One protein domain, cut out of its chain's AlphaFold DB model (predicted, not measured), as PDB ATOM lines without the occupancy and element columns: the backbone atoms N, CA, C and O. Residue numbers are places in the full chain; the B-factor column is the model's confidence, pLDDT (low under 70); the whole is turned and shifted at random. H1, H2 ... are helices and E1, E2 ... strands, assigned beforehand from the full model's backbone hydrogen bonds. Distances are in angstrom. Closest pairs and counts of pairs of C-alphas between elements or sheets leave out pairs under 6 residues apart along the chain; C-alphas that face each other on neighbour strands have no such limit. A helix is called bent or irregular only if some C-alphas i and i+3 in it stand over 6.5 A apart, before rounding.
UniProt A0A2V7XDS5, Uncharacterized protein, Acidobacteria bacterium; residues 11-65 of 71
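This is residues 11 to 65 of the 71 residues of an uncharacterized protein of Acidobacteria bacterium (UniProt A0A2V7XDS5). What shape do these atoms make? The first and last strands, E1 and E2, form a small antiparallel ribbon, and a helical hairpin of H1 and H2 makes the rest of a flat body, its helices meeting over a short part. From H2 a link leads back to E2, and residues 48 to 53 stick out. What is it made of, and how large? The 55 printed residues have two named helices and two named strands in the order E1, H1, H2, E2, class mixed. The whole is only just compact, close to loose, with a radius of gyration of the C-alphas of 11.8 A and spans of 34 by 27 by 14 A.

How do the strands pair? E1, residues 11 to 14, and E2, residues 59 to 64, are antiparallel neighbours at 142 degrees; N 12 and O 61, 2.9 A, and N 59 and O 14, 3.0 A, are within hydrogen-bond range. How do the helices stand? H1, residues 16 to 30, and H2, residues 32 to 48, touch with residues 23 to 27 and 34 to 39 alone, the closest C-alphas being those of Glu 27 and Thr 35, 5.8 A. This helical hairpin runs opposite ways at a shallow tilt of 31 degrees. O i to N i+4 pairs within hydrogen-bond range are 9 of 11 in H1 and 11 of 13 in H2. What is apart? E1 and H2 are apart, as are H1 and E2.

Where do the strands lie? E1 begins at C-alpha 11 (-23.864, 13.386, -15.370) and spans 9.8 A; E2 spans 16.4 A to C-alpha 64 (-26.410, 11.886, -6.749). How long are the helices? H1 spans 19.7 A and is irregular, C-alphas 17 and 20 being 7.9 A apart. H2 spans 23.5 A, has a kink of 26 degrees near residue 39, and is irregular, C-alphas 33 and 36 being 7.1 A apart.

How far does it reach? The two C-alphas farthest apart, those of Pro 50 and Glu 65, are 37.4 A apart. Are there cuts or long links? The printed part has no cut and no long link. Where is confidence low? The mean pLDDT of the printed part is 72.9, and 16 residues are under 70, among them 32 to 35 and 52 to 58.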
ATOM      1  N   ILE A  11     -24.538  14.292 -14.439       69.38
ATOM      2  CA  ILE A  11     -23.864  13.386 -15.370       69.38
ATOM      3  C   ILE A  11     -22.579  14.079 -15.815       69.38
ATOM      4  O   ILE A  11     -22.624  15.139 -16.436       69.38
ATOM      5  N   GLU A  12     -21.439  13.483 -15.486       71.88
ATOM      6  CA  GLU A  12     -20.117  14.012 -15.807       71.88
ATOM      7  C   GLU A  12     -19.397  13.087 -16.790       71.88
ATOM      8  O   GLU A  12     -19.431  11.862 -16.651       71.88
ATOM      9  N   GLN A  13     -18.726  13.683 -17.778       69.94
ATOM     10  CA  GLN A  13     -17.850  12.966 -18.699       69.94
ATOM     11  C   GLN A  13     -16.437  12.921 -18.109       69.94
ATOM     12  O   GLN A  13     -15.897  13.953 -17.707       69.94
ATOM     13  N   ARG A  14     -15.844  11.729 -18.046       70.81
ATOM     14  CA  ARG A  14     -14.506  11.478 -17.500       70.81
ATOM     15  C   ARG A  14     -13.618  10.798 -18.531       70.81
ATOM     16  O   ARG A  14     -14.070   9.890 -19.232       70.81
ATOM     17  N   GLY A  15     -12.366  11.252 -18.595       71.06
ATOM     18  CA  GLY A  15     -11.347  10.786 -19.535       71.06
ATOM     19  C   GLY A  15     -10.154  10.100 -18.869       71.06
ATOM     20  O   GLY A  15     -10.142   9.846 -17.667       71.06
ATOM     21  N   THR A  16      -9.090   9.839 -19.636       68.25
ATOM     22  CA  THR A  16      -7.811   9.317 -19.102       68.25
ATOM     23  C   THR A  16      -7.161  10.226 -18.071       68.25
ATOM     24  O   THR A  16      -6.485   9.732 -17.174       68.25
ATOM     25  N   ALA A  17      -7.368  11.538 -18.179       72.44
ATOM     26  CA  ALA A  17      -6.875  12.506 -17.202       72.44
ATOM     27  C   ALA A  17      -7.512  12.321 -15.810       72.44
ATOM     28  O   ALA A  17      -6.911  12.700 -14.809       72.44
ATOM     29  N   ASP A  18      -8.690  11.694 -15.741       73.94
ATOM     30  CA  ASP A  18      -9.430  11.420 -14.507       73.94
ATOM     31  C   ASP A  18      -9.204   9.993 -13.976       73.94
ATOM     32  O   ASP A  18      -9.892   9.559 -13.049       73.94
ATOM     33  N   ALA A  19      -8.263   9.238 -14.558       73.00
ATOM     34  CA  ALA A  19      -8.076   7.813 -14.282       73.00
ATOM     35  C   ALA A  19      -7.873   7.503 -12.788       73.00
ATOM     36  O   ALA A  19      -8.452   6.546 -12.281       73.00
ATOM     37  N   ASP A  20      -7.123   8.328 -12.055       77.00
ATOM     38  CA  ASP A  20      -6.898   8.117 -10.618       77.00
ATOM     39  C   ASP A  20      -8.181   8.271  -9.790       77.00
ATOM     40  O   ASP A  20      -8.417   7.510  -8.849       77.00
ATOM     41  N   GLN A  21      -9.037   9.233 -10.147       77.44
ATOM     42  CA  GLN A  21     -10.329   9.424  -9.489       77.44
ATOM     43  C   GLN A  21     -11.295   8.285  -9.845       77.44
ATOM     44  O   GLN A  21     -11.998   7.786  -8.968       77.44
ATOM     45  N   LEU A  22     -11.275   7.828 -11.101       76.44
ATOM     46  CA  LEU A  22     -12.045   6.672 -11.565       76.44
ATOM     47  C   LEU A  22     -11.644   5.383 -10.838       76.44
ATOM     48  O   LEU A  22     -12.516   4.617 -10.436       76.44
ATOM     49  N   PHE A  23     -10.347   5.138 -10.628       78.06
ATOM     50  CA  PHE A  23      -9.896   3.938  -9.921       78.06
ATOM     51  C   PHE A  23     -10.254   3.959  -8.436       78.06
ATOM     52  O   PHE A  23     -10.668   2.925  -7.920       78.06
ATOM     53  N   ARG A  24     -10.192   5.118  -7.769       81.38
ATOM     54  CA  ARG A  24     -10.670   5.254  -6.381       81.38
ATOM     55  C   ARG A  24     -12.170   4.997  -6.263       81.38
ATOM     56  O   ARG A  24     -12.585   4.233  -5.402       81.38
ATOM     57  N   MET A  25     -12.967   5.549  -7.178       76.69
ATOM     58  CA  MET A  25     -14.399   5.245  -7.254       76.69
ATOM     59  C   MET A  25     -14.632   3.742  -7.471       76.69
ATOM     60  O   MET A  25     -15.466   3.139  -6.806       76.69
ATOM     61  N   TYR A  26     -13.877   3.098  -8.368       74.06
ATOM     62  CA  TYR A  26     -13.992   1.653  -8.569       74.06
ATOM     63  C   TYR A  26     -13.612   0.838  -7.329       74.06
ATOM     64  O   TYR A  26     -14.251  -0.180  -7.075       74.06
ATOM     65  N   GLU A  27     -12.615   1.265  -6.551       76.81
ATOM     66  CA  GLU A  27     -12.281   0.642  -5.265       76.81
ATOM     67  C   GLU A  27     -13.412   0.780  -4.247       76.81
ATOM     68  O   GLU A  27     -13.726  -0.192  -3.561       76.81
ATOM     69  N   GLU A  28     -14.039   1.953  -4.166       78.75
ATOM     70  CA  GLU A  28     -15.168   2.215  -3.269       78.75
ATOM     71  C   GLU A  28     -16.402   1.379  -3.645       78.75
ATOM     72  O   GLU A  28     -17.064   0.828  -2.768       78.75
ATOM     73  N   VAL A  29     -16.678   1.229  -4.946       74.12
ATOM     74  CA  VAL A  29     -17.860   0.517  -5.461       74.12
ATOM     75  C   VAL A  29     -17.676  -1.004  -5.480       74.12
ATOM     76  O   VAL A  29     -18.565  -1.745  -5.069       74.12
ATOM     77  N   PHE A  30     -16.538  -1.495  -5.975       70.44
ATOM     78  CA  PHE A  30     -16.309  -2.930  -6.183       70.44
ATOM     79  C   PHE A  30     -15.457  -3.582  -5.084       70.44
ATOM     80  O   PHE A  30     -15.371  -4.810  -5.018       70.44
ATOM     81  N   GLY A  31     -14.841  -2.795  -4.202       70.06
ATOM     82  CA  GLY A  31     -13.931  -3.282  -3.170       70.06
ATOM     83  C   GLY A  31     -12.548  -3.674  -3.711       70.06
ATOM     84  O   GLY A  31     -12.385  -4.110  -4.851       70.06
ATOM     85  N   ALA A  32     -11.535  -3.594  -2.841       67.44
ATOM     86  CA  ALA A  32     -10.109  -3.727  -3.181       67.44
ATOM     87  C   ALA A  32      -9.708  -5.020  -3.929       67.44
ATOM     88  O   ALA A  32      -8.698  -5.056  -4.630       67.44
ATOM     89  N   SER A  33     -10.478  -6.104  -3.782       61.84
ATOM     90  CA  SER A  33     -10.162  -7.400  -4.407       61.84
ATOM     91  C   SER A  33     -10.526  -7.478  -5.895       61.84
ATOM     92  O   SER A  33      -9.909  -8.243  -6.638       61.84
ATOM     93  N   LEU A  34     -11.491  -6.670  -6.352       60.25
ATOM     94  CA  LEU A  34     -11.935  -6.621  -7.750       60.25
ATOM     95  C   LEU A  34     -11.213  -5.536  -8.562       60.25
ATOM     96  O   LEU A  34     -11.322  -5.514  -9.792       60.25
ATOM     97  N   THR A  35     -10.439  -4.677  -7.902       66.69
ATOM     98  CA  THR A  35      -9.816  -3.494  -8.499       66.69
ATOM     99  C   THR A  35      -8.760  -3.837  -9.538       66.69
ATOM    100  O   THR A  35      -8.787  -3.293 -10.635       66.69
ATOM    101  N   GLU A  36      -7.860  -4.781  -9.257       74.56
ATOM    102  CA  GLU A  36      -6.719  -5.049 -10.146       74.56
ATOM    103  C   GLU A  36      -7.132  -5.696 -11.476       74.56
ATOM    104  O   GLU A  36      -6.657  -5.312 -12.548       74.56
ATOM    105  N   ALA A  37      -8.063  -6.653 -11.436       77.94
ATOM    106  CA  ALA A  37      -8.601  -7.266 -12.649       77.94
ATOM    107  C   ALA A  37      -9.440  -6.265 -13.464       77.94
ATOM    108  O   ALA A  37      -9.353  -6.240 -14.696       77.94
ATOM    109  N   SER A  38     -10.213  -5.417 -12.782       73.56
ATOM    110  CA  SER A  38     -11.023  -4.375 -13.418       73.56
ATOM    111  C   SER A  38     -10.150  -3.282 -14.034       73.56
ATOM    112  O   SER A  38     -10.403  -2.870 -15.165       73.56
ATOM    113  N   ARG A  39      -9.057  -2.898 -13.364       77.12
ATOM    114  CA  ARG A  39      -8.060  -1.938 -13.852       77.12
ATOM    115  C   ARG A  39      -7.377  -2.424 -15.122       77.12
ATOM    116  O   ARG A  39      -7.332  -1.684 -16.101       77.12
ATOM    117  N   ARG A  40      -6.908  -3.678 -15.151       81.31
ATOM    118  CA  ARG A  40      -6.294  -4.262 -16.360       81.31
ATOM    119  C   ARG A  40      -7.275  -4.337 -17.521       81.31
ATOM    120  O   ARG A  40      -6.912  -4.026 -18.651       81.31
ATOM    121  N   ARG A  41      -8.525  -4.724 -17.249       83.00
ATOM    122  CA  ARG A  41      -9.575  -4.764 -18.274       83.00
ATOM    123  C   ARG A  41      -9.855  -3.373 -18.837       83.00
ATOM    124  O   ARG A  41      -9.946  -3.231 -20.050       83.00
ATOM    125  N   TRP A  42      -9.961  -2.372 -17.969       78.69
ATOM    126  CA  TRP A  42     -10.174  -0.981 -18.357       78.69
ATOM    127  C   TRP A  42      -9.020  -0.457 -19.214       78.69
ATOM    128  O   TRP A  42      -9.243   0.046 -20.313       78.69
ATOM    129  N   GLN A  43      -7.782  -0.653 -18.754       80.00
ATOM    130  CA  GLN A  43      -6.583  -0.235 -19.471       80.00
ATOM    131  C   GLN A  43      -6.559  -0.836 -20.879       80.00
ATOM    132  O   GLN A  43      -6.446  -0.106 -21.862       80.00
ATOM    133  N   TRP A  44      -6.775  -2.147 -20.988       82.81
ATOM    134  CA  TRP A  44      -6.826  -2.795 -22.290       82.81
ATOM    135  C   TRP A  44      -7.957  -2.241 -23.170       82.81
ATOM    136  O   TRP A  44      -7.736  -1.894 -24.325       82.81
ATOM    137  N   GLN A  45      -9.168  -2.107 -22.622       79.75
ATOM    138  CA  GLN A  45     -10.362  -1.716 -23.377       79.75
ATOM    139  C   GLN A  45     -10.283  -0.302 -23.962       79.75
ATOM    140  O   GLN A  45     -10.861  -0.054 -25.027       79.75
ATOM    141  N   TYR A  46      -9.633   0.618 -23.252       74.81
ATOM    142  CA  TYR A  46      -9.681   2.042 -23.570       74.81
ATOM    143  C   TYR A  46      -8.357   2.629 -24.055       74.81
ATOM    144  O   TYR A  46      -8.395   3.635 -24.753       74.81
ATOM    145  N   LEU A  47      -7.216   2.017 -23.723       76.75
ATOM    146  CA  LEU A  47      -5.896   2.510 -24.132       76.75
ATOM    147  C   LEU A  47      -5.211   1.617 -25.162       76.75
ATOM    148  O   LEU A  47      -4.481   2.115 -26.011       76.75
ATOM    149  N   GLU A  48      -5.423   0.304 -25.086       78.44
ATOM    150  CA  GLU A  48      -4.654  -0.660 -25.883       78.44
ATOM    151  C   GLU A  48      -5.488  -1.331 -26.978       78.44
ATOM    152  O   GLU A  48      -4.933  -2.025 -27.827       78.44
ATOM    153  N   ASN A  49      -6.811  -1.141 -26.979       78.38
ATOM    154  CA  ASN A  49      -7.708  -1.767 -27.939       78.38
ATOM    155  C   ASN A  49      -7.551  -1.131 -29.336       78.38
ATOM    156  O   ASN A  49      -8.054  -0.027 -29.561       78.38
ATOM    157  N   PRO A  50      -6.961  -1.841 -30.317       76.31
ATOM    158  CA  PRO A  50      -6.716  -1.296 -31.653       76.31
ATOM    159  C   PRO A  50      -8.005  -1.082 -32.461       76.31
ATOM    160  O   PRO A  50      -7.977  -0.419 -33.493       76.31
ATOM    161  N   ALA A  51      -9.141  -1.628 -32.010       80.00
ATOM    162  CA  ALA A  51     -10.449  -1.398 -32.616       80.00
ATOM    163  C   ALA A  51     -11.095  -0.067 -32.183       80.00
ATOM    164  O   ALA A  51     -12.184   0.258 -32.654       80.00
ATOM    165  N   ARG A  52     -10.450   0.703 -31.292       68.75
ATOM    166  CA  ARG A  52     -10.861   2.058 -30.904       68.75
ATOM    167  C   ARG A  52      -9.827   3.086 -31.379       68.75
ATOM    168  O   ARG A  52      -8.869   3.353 -30.658       68.75
ATOM    169  N   PRO A  53     -10.005   3.677 -32.574       62.81
ATOM    170  CA  PRO A  53      -9.061   4.658 -33.115       62.81
ATOM    171  C   PRO A  53      -9.068   5.990 -32.346       62.81
ATOM    172  O   PRO A  53      -8.101   6.742 -32.416       62.81
ATOM    173  N   ASP A  54     -10.128   6.250 -31.578       68.00
ATOM    174  CA  ASP A  54     -10.371   7.524 -30.896       68.00
ATOM    175  C   ASP A  54      -9.558   7.660 -29.595       68.00
ATOM    176  O   ASP A  54      -9.500   8.745 -29.027       68.00
ATOM    177  N   GLY A  55      -8.917   6.573 -29.132       58.38
ATOM    178  CA  GLY A  55      -7.840   6.541 -28.126       58.38
ATOM    179  C   GLY A  55      -8.158   7.050 -26.715       58.38
ATOM    180  O   GLY A  55      -7.336   6.882 -25.814       58.38
ATOM    181  N   VAL A  56      -9.320   7.667 -26.498       61.78
ATOM    182  CA  VAL A  56      -9.690   8.263 -25.217       61.78
ATOM    183  C   VAL A  56     -10.941   7.567 -24.676       61.78
ATOM    184  O   VAL A  56     -11.973   7.538 -25.347       61.78
ATOM    185  N   PRO A  57     -10.883   6.979 -23.468       64.50
ATOM    186  CA  PRO A  57     -12.082   6.561 -22.765       64.50
ATOM    187  C   PRO A  57     -12.980   7.766 -22.542       64.50
ATOM    188  O   PRO A  57     -12.577   8.709 -21.873       64.50
ATOM    189  N   GLU A  58     -14.207   7.697 -23.036       67.56
ATOM    190  CA  GLU A  58     -15.293   8.528 -22.541       67.56
ATOM    191  C   GLU A  58     -16.132   7.678 -21.595       67.56
ATOM    192  O   GLU A  58     -16.772   6.705 -22.005       67.56
ATOM    193  N   ILE A  59     -16.088   8.015 -20.310       72.81
ATOM    194  CA  ILE A  59     -16.906   7.374 -19.287       72.81
ATOM    195  C   ILE A  59     -17.888   8.408 -18.775       72.81
ATOM    196  O   ILE A  59     -17.501   9.510 -18.398       72.81
ATOM    197  N   TRP A  60     -19.158   8.036 -18.746       71.94
ATOM    198  CA  TRP A  60     -20.208   8.845 -18.153       71.94
ATOM    199  C   TRP A  60     -20.446   8.350 -16.738       71.94
ATOM    200  O   TRP A  60     -20.751   7.172 -16.546       71.94
ATOM    201  N   VAL A  61     -20.290   9.233 -15.757       73.00
ATOM    202  CA  VAL A  61     -20.563   8.909 -14.360       73.00
ATOM    203  C   VAL A  61     -21.707   9.775 -13.862       73.00
ATOM    204  O   VAL A  61     -21.716  10.987 -14.071       73.00
ATOM    205  N   ALA A  62     -22.683   9.132 -13.230       73.94
ATOM    206  CA  ALA A  62     -23.781   9.798 -12.556       73.94
ATOM    207  C   ALA A  62     -23.417  10.002 -11.080       73.94
ATOM    208  O   ALA A  62     -22.911   9.087 -10.432       73.94
ATOM    209  N   ARG A  63     -23.668  11.199 -10.558       67.69
ATOM    210  CA  ARG A  63     -23.469  11.550  -9.151       67.69
ATOM    211  C   ARG A  63     -24.782  12.050  -8.583       67.69
ATOM    212  O   ARG A  63     -25.448  12.856  -9.224       67.69
ATOM    213  N   GLU A  64     -25.138  11.588  -7.397       72.69
ATOM    214  CA  GLU A  64     -26.410  11.886  -6.749       72.69
ATOM    215  C   GLU A  64     -26.136  12.735  -5.503       72.69
ATOM    216  O   GLU A  64     -25.368  12.337  -4.638       72.69
ATOM    217  N   GLU A  65     -26.677  13.957  -5.437       65.69
ATOM    218  CA  GLU A  65     -26.493  14.886  -4.297       65.69
ATOM    219  C   GLU A  65     -25.032  15.248  -3.954       65.69
ATOM    220  O   GLU A  65     -24.745  15.810  -2.901       65.69
TER     221      GLU A  65